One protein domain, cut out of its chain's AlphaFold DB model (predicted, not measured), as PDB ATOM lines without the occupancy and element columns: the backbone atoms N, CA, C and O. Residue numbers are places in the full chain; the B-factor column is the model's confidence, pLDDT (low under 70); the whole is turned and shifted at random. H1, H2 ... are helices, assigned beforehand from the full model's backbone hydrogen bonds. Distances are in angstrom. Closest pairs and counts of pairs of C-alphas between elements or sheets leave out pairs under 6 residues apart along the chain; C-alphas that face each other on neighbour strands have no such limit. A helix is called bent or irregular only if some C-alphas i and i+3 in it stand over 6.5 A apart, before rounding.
ATOM      1  N   ALA A 127     -15.215  32.803  44.213       87.44
ATOM      2  CA  ALA A 127     -15.898  32.758  45.500       87.44
ATOM      3  C   ALA A 127     -16.825  31.531  45.574       87.44
ATOM      4  O   ALA A 127     -18.050  31.681  45.523       87.44
ATOM      5  N   PRO A 128     -16.262  30.309  45.657       88.00
ATOM      6  CA  PRO A 128     -17.067  29.102  45.648       88.00
ATOM      7  C   PRO A 128     -17.856  28.958  46.957       88.00
ATOM      8  O   PRO A 128     -17.336  29.272  48.034       88.00
ATOM      9  N   PRO A 129     -19.096  28.439  46.906       88.38
ATOM     10  CA  PRO A 129     -19.837  28.083  48.106       88.38
ATOM     11  C   PRO A 129     -19.049  27.042  48.921       88.38
ATOM     12  O   PRO A 129     -18.348  26.214  48.330       88.38
ATOM     13  N   PRO A 130     -19.192  27.011  50.261       90.00
ATOM     14  CA  PRO A 130     -18.398  26.131  51.125       90.00
ATOM     15  C   PRO A 130     -18.432  24.654  50.712       90.00
ATOM     16  O   PRO A 130     -17.418  23.966  50.787       90.00
ATOM     17  N   VAL A 131     -19.579  24.189  50.209       88.25
ATOM     18  CA  VAL A 131     -19.786  22.807  49.746       88.25
ATOM     19  C   VAL A 131     -18.919  22.463  48.526       88.25
ATOM     20  O   VAL A 131     -18.487  21.325  48.387       88.25
ATOM     21  N   ALA A 132     -18.624  23.437  47.659       87.69
ATOM     22  CA  ALA A 132     -17.827  23.243  46.446       87.69
ATOM     23  C   ALA A 132     -16.373  23.724  46.586       87.69
ATOM     24  O   ALA A 132     -15.567  23.499  45.684       87.69
ATOM     25  N   ALA A 133     -16.016  24.377  47.698       88.75
ATOM     26  CA  ALA A 133     -14.702  24.988  47.887       88.75
ATOM     27  C   ALA A 133     -13.554  23.973  47.760       88.75
ATOM     28  O   ALA A 133     -12.565  24.252  47.087       88.75
ATOM     29  N   ASN A 134     -13.710  22.778  48.344       90.31
ATOM     30  CA  ASN A 134     -12.711  21.711  48.245       90.31
ATOM     31  C   ASN A 134     -12.541  21.215  46.797       90.31
ATOM     32  O   ASN A 134     -11.419  21.105  46.316       90.31
ATOM     33  N   LEU A 135     -13.648  21.012  46.074       89.75
ATOM     34  CA  LEU A 135     -13.613  20.584  44.675       89.75
ATOM     35  C   LEU A 135     -12.922  21.621  43.779       89.75
ATOM     36  O   LEU A 135     -12.070  21.278  42.964       89.75
ATOM     37  N   VAL A 136     -13.264  22.901  43.947       89.75
ATOM     38  CA  VAL A 136     -12.630  23.997  43.202       89.75
ATOM     39  C   VAL A 136     -11.140  24.086  43.517       89.75
ATOM     40  O   VAL A 136     -10.341  24.331  42.612       89.75
ATOM     41  N   GLN A 137     -10.752  23.865  44.774       89.94
ATOM     42  CA  GLN A 137      -9.348  23.822  45.156       89.94
ATOM     43  C   GLN A 137      -8.620  22.651  44.484       89.94
ATOM     44  O   GLN A 137      -7.588  22.881  43.864       89.94
ATOM     45  N   HIS A 138      -9.194  21.446  44.479       88.44
ATOM     46  CA  HIS A 138      -8.606  20.308  43.769       88.44
ATOM     47  C   HIS A 138      -8.433  20.575  42.271       88.44
ATOM     48  O   HIS A 138      -7.379  20.273  41.723       88.44
ATOM     49  N   PHE A 139      -9.405  21.198  41.596       88.25
ATOM     50  CA  PHE A 139      -9.221  21.574  40.189       88.25
ATOM     51  C   PHE A 139      -8.088  22.584  39.988       88.25
ATOM     52  O   PHE A 139      -7.346  22.483  39.011       88.25
ATOM     53  N   LYS A 140      -7.924  23.538  40.912       89.00
ATOM     54  CA  LYS A 140      -6.797  24.480  40.883       89.00
ATOM     55  C   LYS A 140      -5.473  23.742  41.068       89.00
ATOM     56  O   LYS A 140      -4.536  24.012  40.319       89.00
ATOM     57  N   ASP A 141      -5.407  22.805  42.000       89.75
ATOM     58  CA  ASP A 141      -4.198  22.032  42.282       89.75
ATOM     59  C   ASP A 141      -3.827  21.140  41.088       89.75
ATOM     60  O   ASP A 141      -2.689  21.195  40.618       89.75
ATOM     61  N   ILE A 142      -4.809  20.460  40.483       86.00
ATOM     62  CA  ILE A 142      -4.633  19.695  39.239       86.00
ATOM     63  C   ILE A 142      -4.138  20.602  38.107       86.00
ATOM     64  O   ILE A 142      -3.190  20.259  37.406       86.00
ATOM     65  N   SER A 143      -4.725  21.793  37.937       82.69
ATOM     66  CA  SER A 143      -4.302  22.721  36.876       82.69
ATOM     67  C   SER A 143      -2.868  23.228  37.048       82.69
ATOM     68  O   SER A 143      -2.226  23.615  36.076       82.69
ATOM     69  N   LYS A 144      -2.361  23.217  38.286       85.69
ATOM     70  CA  LYS A 144      -0.981  23.577  38.629       85.69
ATOM     71  C   LYS A 144      -0.033  22.381  38.619       85.69
ATOM     72  O   LYS A 144       1.150  22.562  38.883       85.69
ATOM     73  N   GLY A 145      -0.530  21.179  38.339       86.69
ATOM     74  CA  GLY A 145       0.287  19.976  38.360       86.69
ATOM     75  C   GLY A 145       0.667  19.513  39.765       86.69
ATOM     76  O   GLY A 145       1.684  18.841  39.887       86.69
ATOM     77  N   ILE A 146      -0.080  19.893  40.807       88.50
ATOM     78  CA  ILE A 146       0.219  19.563  42.210       88.50
ATOM     79  C   ILE A 146      -0.351  18.184  42.553       88.50
ATOM     80  O   ILE A 146      -1.527  17.928  42.304       88.50
ATOM     81  N   GLY A 147       0.469  17.315  43.154       86.25
ATOM     82  CA  GLY A 147       0.034  16.012  43.670       86.25
ATOM     83  C   GLY A 147      -0.550  15.074  42.609       86.25
ATOM     84  O   GLY A 147      -1.518  14.372  42.876       86.25
ATOM     85  N   ILE A 148      -0.006  15.082  41.390       84.69
ATOM     86  CA  ILE A 148      -0.509  14.250  40.281       84.69
ATOM     87  C   ILE A 148       0.375  13.018  40.072       84.69
ATOM     88  O   ILE A 148      -0.112  11.929  39.757       84.69
ATOM     89  N   LEU A 149       1.688  13.178  40.235       85.88
ATOM     90  CA  LEU A 149       2.662  12.146  39.909       85.88
ATOM     91  C   LEU A 149       2.847  11.171  41.078       85.88
ATOM     92  O   LEU A 149       2.977  11.611  42.221       85.88
ATOM     93  N   PRO A 150       2.924   9.856  40.822       85.81
ATOM     94  CA  PRO A 150       3.240   8.883  41.861       85.81
ATOM     95  C   PRO A 150       4.605   9.152  42.514       85.81
ATOM     96  O   PRO A 150       5.568   9.553  41.848       85.81
ATOM     97  N   HIS A 151       4.691   8.918  43.826       88.19
ATOM     98  CA  HIS A 151       5.894   9.174  44.620       88.19
ATOM     99  C   HIS A 151       7.104   8.358  44.132       88.19
ATOM    100  O   HIS A 151       8.241   8.828  44.165       88.19
ATOM    101  N   GLU A 152       6.868   7.152  43.620       86.44
ATOM    102  CA  GLU A 152       7.889   6.207  43.161       86.44
ATOM    103  C   GLU A 152       8.766   6.802  42.051       86.44
ATOM    104  O   GLU A 152       9.965   6.521  41.971       86.44
ATOM    105  N   TYR A 153       8.193   7.681  41.224       84.19
ATOM    106  CA  TYR A 153       8.893   8.322  40.113       84.19
ATOM    107  C   TYR A 153       9.665   9.580  40.519       84.19
ATOM    108  O   TYR A 153      10.491  10.066  39.742       84.19
ATOM    109  N   LYS A 154       9.463  10.088  41.743       89.81
ATOM    110  CA  LYS A 154      10.061  11.339  42.230       89.81
ATOM    111  C   LYS A 154      11.570  11.369  42.068       89.81
ATOM    112  O   LYS A 154      12.110  12.336  41.538       89.81
ATOM    113  N   LYS A 155      12.250  10.300  42.488       89.81
ATOM    114  CA  LYS A 155      13.712  10.205  42.407       89.81
ATOM    115  C   LYS A 155      14.204  10.200  40.957       89.81
ATOM    116  O   LYS A 155      15.112  10.957  40.633       89.81
ATOM    117  N   GLY A 156      13.603   9.377  40.097       88.25
ATOM    118  CA  GLY A 156      14.010   9.254  38.693       88.25
ATOM    119  C   GLY A 156      13.819  10.558  37.921       88.25
ATOM    120  O   GLY A 156      14.752  11.049  37.294       88.25
ATOM    121  N   ILE A 157      12.639  11.168  38.051       86.44
ATOM    122  CA  ILE A 157      12.313  12.433  37.383       86.44
ATOM    123  C   ILE A 157      13.191  13.575  37.913       86.44
ATOM    124  O   ILE A 157      13.752  14.328  37.123       86.44
ATOM    125  N   THR A 158      13.380  13.681  39.235       89.69
ATOM    126  CA  THR A 158      14.243  14.716  39.840       89.69
ATOM    127  C   THR A 158      15.683  14.623  39.343       89.69
ATOM    128  O   THR A 158      16.271  15.648  39.001       89.69
ATOM    129  N   ASN A 159      16.243  13.412  39.273       89.81
ATOM    130  CA  ASN A 159      17.596  13.200  38.761       89.81
ATOM    131  C   ASN A 159      17.705  13.644  37.299       89.81
ATOM    132  O   ASN A 159      18.603  14.408  36.961       89.81
ATOM    133  N   HIS A 160      16.750  13.246  36.457       83.94
ATOM    134  CA  HIS A 160      16.754  13.615  35.045       83.94
ATOM    135  C   HIS A 160      16.649  15.134  34.837       83.94
ATOM    136  O   HIS A 160      17.387  15.717  34.048       83.94
ATOM    137  N   ILE A 161      15.782  15.808  35.597       86.56
ATOM    138  CA  ILE A 161      15.659  17.274  35.580       86.56
ATOM    139  C   ILE A 161      16.995  17.934  35.932       86.56
ATOM    140  O   ILE A 161      17.389  18.905  35.287       86.56
ATOM    141  N   GLN A 162      17.698  17.421  36.944       88.00
ATOM    142  CA  GLN A 162      19.008  17.942  37.337       88.00
ATOM    143  C   GLN A 162      20.071  17.702  36.258       88.00
ATOM    144  O   GLN A 162      20.840  18.614  35.963       88.00
ATOM    145  N   GLU A 163      20.094  16.519  35.639       90.56
ATOM    146  CA  GLU A 163      21.001  16.183  34.531       90.56
ATOM    147  C   GLU A 163      20.797  17.098  33.317       90.56
ATOM    148  O   GLU A 163      21.768  17.539  32.706       90.56
ATOM    149  N   GLN A 164      19.543  17.437  33.007       86.31
ATOM    150  CA  GLN A 164      19.181  18.367  31.930       86.31
ATOM    151  C   GLN A 164      19.279  19.848  32.341       86.31
ATOM    152  O   GLN A 164      18.976  20.735  31.543       86.31
ATOM    153  N   ASN A 165      19.707  20.141  33.575       87.25
ATOM    154  CA  ASN A 165      19.803  21.490  34.140       87.25
ATOM    155  C   ASN A 165      18.475  22.281  34.078       87.25
ATOM    156  O   ASN A 165      18.448  23.496  33.870       87.25
ATOM    157  N   TRP A 166      17.354  21.577  34.244       86.44
ATOM    158  CA  TRP A 166      16.011  22.150  34.274       86.44
ATOM    159  C   TRP A 166      15.626  22.638  35.677       86.44
ATOM    160  O   TRP A 166      16.209  22.259  36.696       86.44
ATOM    161  N   ASN A 167      14.610  23.505  35.747       86.31
ATOM    162  CA  ASN A 167      14.158  24.077  37.011       86.31
ATOM    163  C   ASN A 167      13.408  23.040  37.865       86.31
ATOM    164  O   ASN A 167      12.225  22.772  37.650       86.31
ATOM    165  N   LEU A 168      14.084  22.529  38.894       86.56
ATOM    166  CA  LEU A 168      13.516  21.577  39.847       86.56
ATOM    167  C   LEU A 168      12.361  22.151  40.685       86.56
ATOM    168  O   LEU A 168      11.487  21.405  41.120       86.56
ATOM    169  N   GLY A 169      12.333  23.468  40.903       85.38
ATOM    170  CA  GLY A 169      11.335  24.118  41.755       85.38
ATOM    171  C   GLY A 169       9.898  23.911  41.278       85.38
ATOM    172  O   GLY A 169       8.998  23.832  42.106       85.38
ATOM    173  N   ILE A 170       9.698  23.753  39.966       83.88
ATOM    174  CA  ILE A 170       8.378  23.539  39.355       83.88
ATOM    175  C   ILE A 170       7.809  22.157  39.716       83.88
ATOM    176  O   ILE A 170       6.601  21.997  39.812       83.88
ATOM    177  N   TRP A 171       8.677  21.176  39.967       87.06
ATOM    178  CA  TRP A 171       8.295  19.774  40.162       87.06
ATOM    179  C   TRP A 171       8.150  19.375  41.628       87.06
ATOM    180  O   TRP A 171       7.705  18.270  41.929       87.06
ATOM    181  N   LYS A 172       8.551  20.250  42.557       86.25
ATOM    182  CA  LYS A 172       8.626  19.934  43.990       86.25
ATOM    183  C   LYS A 172       7.287  19.447  44.547       86.25
ATOM    184  O   LYS A 172       7.269  18.480  45.307       86.25
ATOM    185  N   ASP A 173       6.210  20.100  44.125       90.19
ATOM    186  CA  ASP A 173       4.855  19.858  44.620       90.19
ATOM    187  C   ASP A 173       4.065  18.923  43.688       90.19
ATOM    188  O   ASP A 173       2.890  18.654  43.922       90.19
ATOM    189  N   SER A 174       4.690  18.405  42.623       90.62
ATOM    190  CA  SER A 174       3.999  17.586  41.621       90.62
ATOM    191  C   SER A 174       3.781  16.141  42.032       90.62
ATOM    192  O   SER A 174       2.954  15.454  41.433       90.62
ATOM    193  N   PHE A 175       4.516  15.676  43.037       90.69
ATOM    194  CA  PHE A 175       4.485  14.294  43.491       90.69
ATOM    195  C   PHE A 175       3.513  14.118  44.650       90.69
ATOM    196  O   PHE A 175       3.440  14.965  45.537       90.69
ATOM    197  N   LEU A 176       2.815  12.989  44.653       89.06
ATOM    198  CA  LEU A 176       2.080  12.512  45.810       89.06
ATOM    199  C   LEU A 176       3.018  12.208  46.984       89.06
ATOM    200  O   LEU A 176       4.217  11.957  46.813       89.06
ATOM    201  N   GLU A 177       2.435  12.213  48.178       88.62
ATOM    202  CA  GLU A 177       3.110  11.798  49.404       88.62
ATOM    203  C   GLU A 177       3.418  10.297  49.390       88.62
ATOM    204  O   GLU A 177       2.748   9.491  48.738       88.62
ATOM    205  N   GLU A 178       4.452   9.905  50.132       87.69
ATOM    206  CA  GLU A 178       4.854   8.505  50.218       87.69
ATOM    207  C   GLU A 178       3.719   7.639  50.792       87.69
ATOM    208  O   GLU A 178       3.206   7.886  51.884       87.69
ATOM    209  N   GLY A 179       3.330   6.598  50.050       82.12
ATOM    210  CA  GLY A 179       2.261   5.678  50.443       82.12
ATOM    211  C   GLY A 179       0.849   6.105  50.029       82.12
ATOM    212  O   GLY A 179      -0.086   5.327  50.245       82.12
ATOM    213  N   ASP A 180       0.681   7.272  49.403       81.75
ATOM    214  CA  ASP A 180      -0.582   7.656  48.776       81.75
ATOM    215  C   ASP A 180      -0.796   6.851  47.482       81.75
ATOM    216  O   ASP A 180       0.009   6.887  46.553       81.75
ATOM    217  N   LYS A 181      -1.893   6.088  47.446       76.50
ATOM    218  CA  LYS A 181      -2.288   5.224  46.321       76.50
ATOM    219  C   LYS A 181      -3.553   5.718  45.623       76.50
ATOM    220  O   LYS A 181      -4.195   4.944  44.913       76.50
ATOM    221  N   SER A 182      -3.943   6.973  45.839       75.94
ATOM    222  CA  SER A 182      -5.134   7.584  45.237       75.94
ATOM    223  C   SER A 182      -5.154   7.474  43.708       75.94
ATOM    224  O   SER A 182      -6.216   7.297  43.117       75.94
ATOM    225  N   ASN A 183      -3.983   7.491  43.072       72.56
ATOM    226  CA  ASN A 183      -3.822   7.367  41.626       72.56
ATOM    227  C   ASN A 183      -3.677   5.922  41.111       72.56
ATOM    228  O   ASN A 183      -3.878   5.694  39.921       72.56
ATOM    229  N   ALA A 184      -3.406   4.933  41.970       69.88
ATOM    230  CA  ALA A 184      -3.212   3.538  41.555       69.88
ATOM    231  C   ALA A 184      -4.494   2.870  41.019       69.88
ATOM    232  O   ALA A 184      -4.420   1.868  40.314       69.88
ATOM    233  N   ALA A 185      -5.664   3.410  41.370       70.75
ATOM    234  CA  ALA A 185      -6.969   2.912  40.936       70.75
ATOM    235  C   ALA A 185      -7.579   3.721  39.776       70.75
ATOM    236  O   ALA A 185      -8.701   3.427  39.360       70.75
TER     237      ALA A 185
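This is residues 127 to 185 of the 242 residues of an uncharacterized protein of Fusarium sp. AF-8 (UniProt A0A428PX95). A helical arm, H1, runs out to one side of a loosely folded loop, in which the chain goes out along H2, turns back through the short H3 and returns to cross the link between H1 and H2. Residues 129 to 135, of which 130 to 135 belong to H1, stick out free, and a tail without a named element ends the printed part. The printed part has 59 residues with three named helices in the order H1, H2, H3 and no named strand; its class is all helix. The whole is loose and flat, with a radius of gyration of the C-alphas of 14.0 A and spans of 45 by 25 by 14 A.

H1, residues 130 to 143, touches no helix; it is apart from H2, residues 151 to 163, and from H3, residues 168 to 171. H2 touches H3 with residues 158 to 162 alone; the closest C-alphas, those of Ile 161 and Leu 168, are 6.4 A apart. Their centres are 10.5 A apart. Of the O i to N i+4 pairs, 8 of 10 in H1 and 7 of 9 in H2 are within hydrogen-bond range; H3 is too short for such a pair, and its one O i to N i+3 pair is within range.

H1 begins at C-alpha 130, (-18.398, 26.131, 51.125), and measures 20.3 A from first to last C-alpha. It is irregular: C-alphas 131 and 134 are 7.3 A apart. H2 begins at C-alpha 151, (5.894, 9.174, 44.620), and measures 19.5 A; it is irregular too, with C-alphas 152 and 155 7.1 A apart. H3 measures 5.5 A and ends at C-alpha 171, (8.295, 19.774, 40.162).

The two C-alphas farthest apart, those of Pro 129 and Glu 163, are 44.7 A apart. The printed part has no cut. The link from H1 to H2 is short, with 7 residues, and the link from H2 to H3 is tight, with 4. Residues 172 to 185 hold no named element. The mean pLDDT of the printed part is 86.3, and residue 184 is under 70.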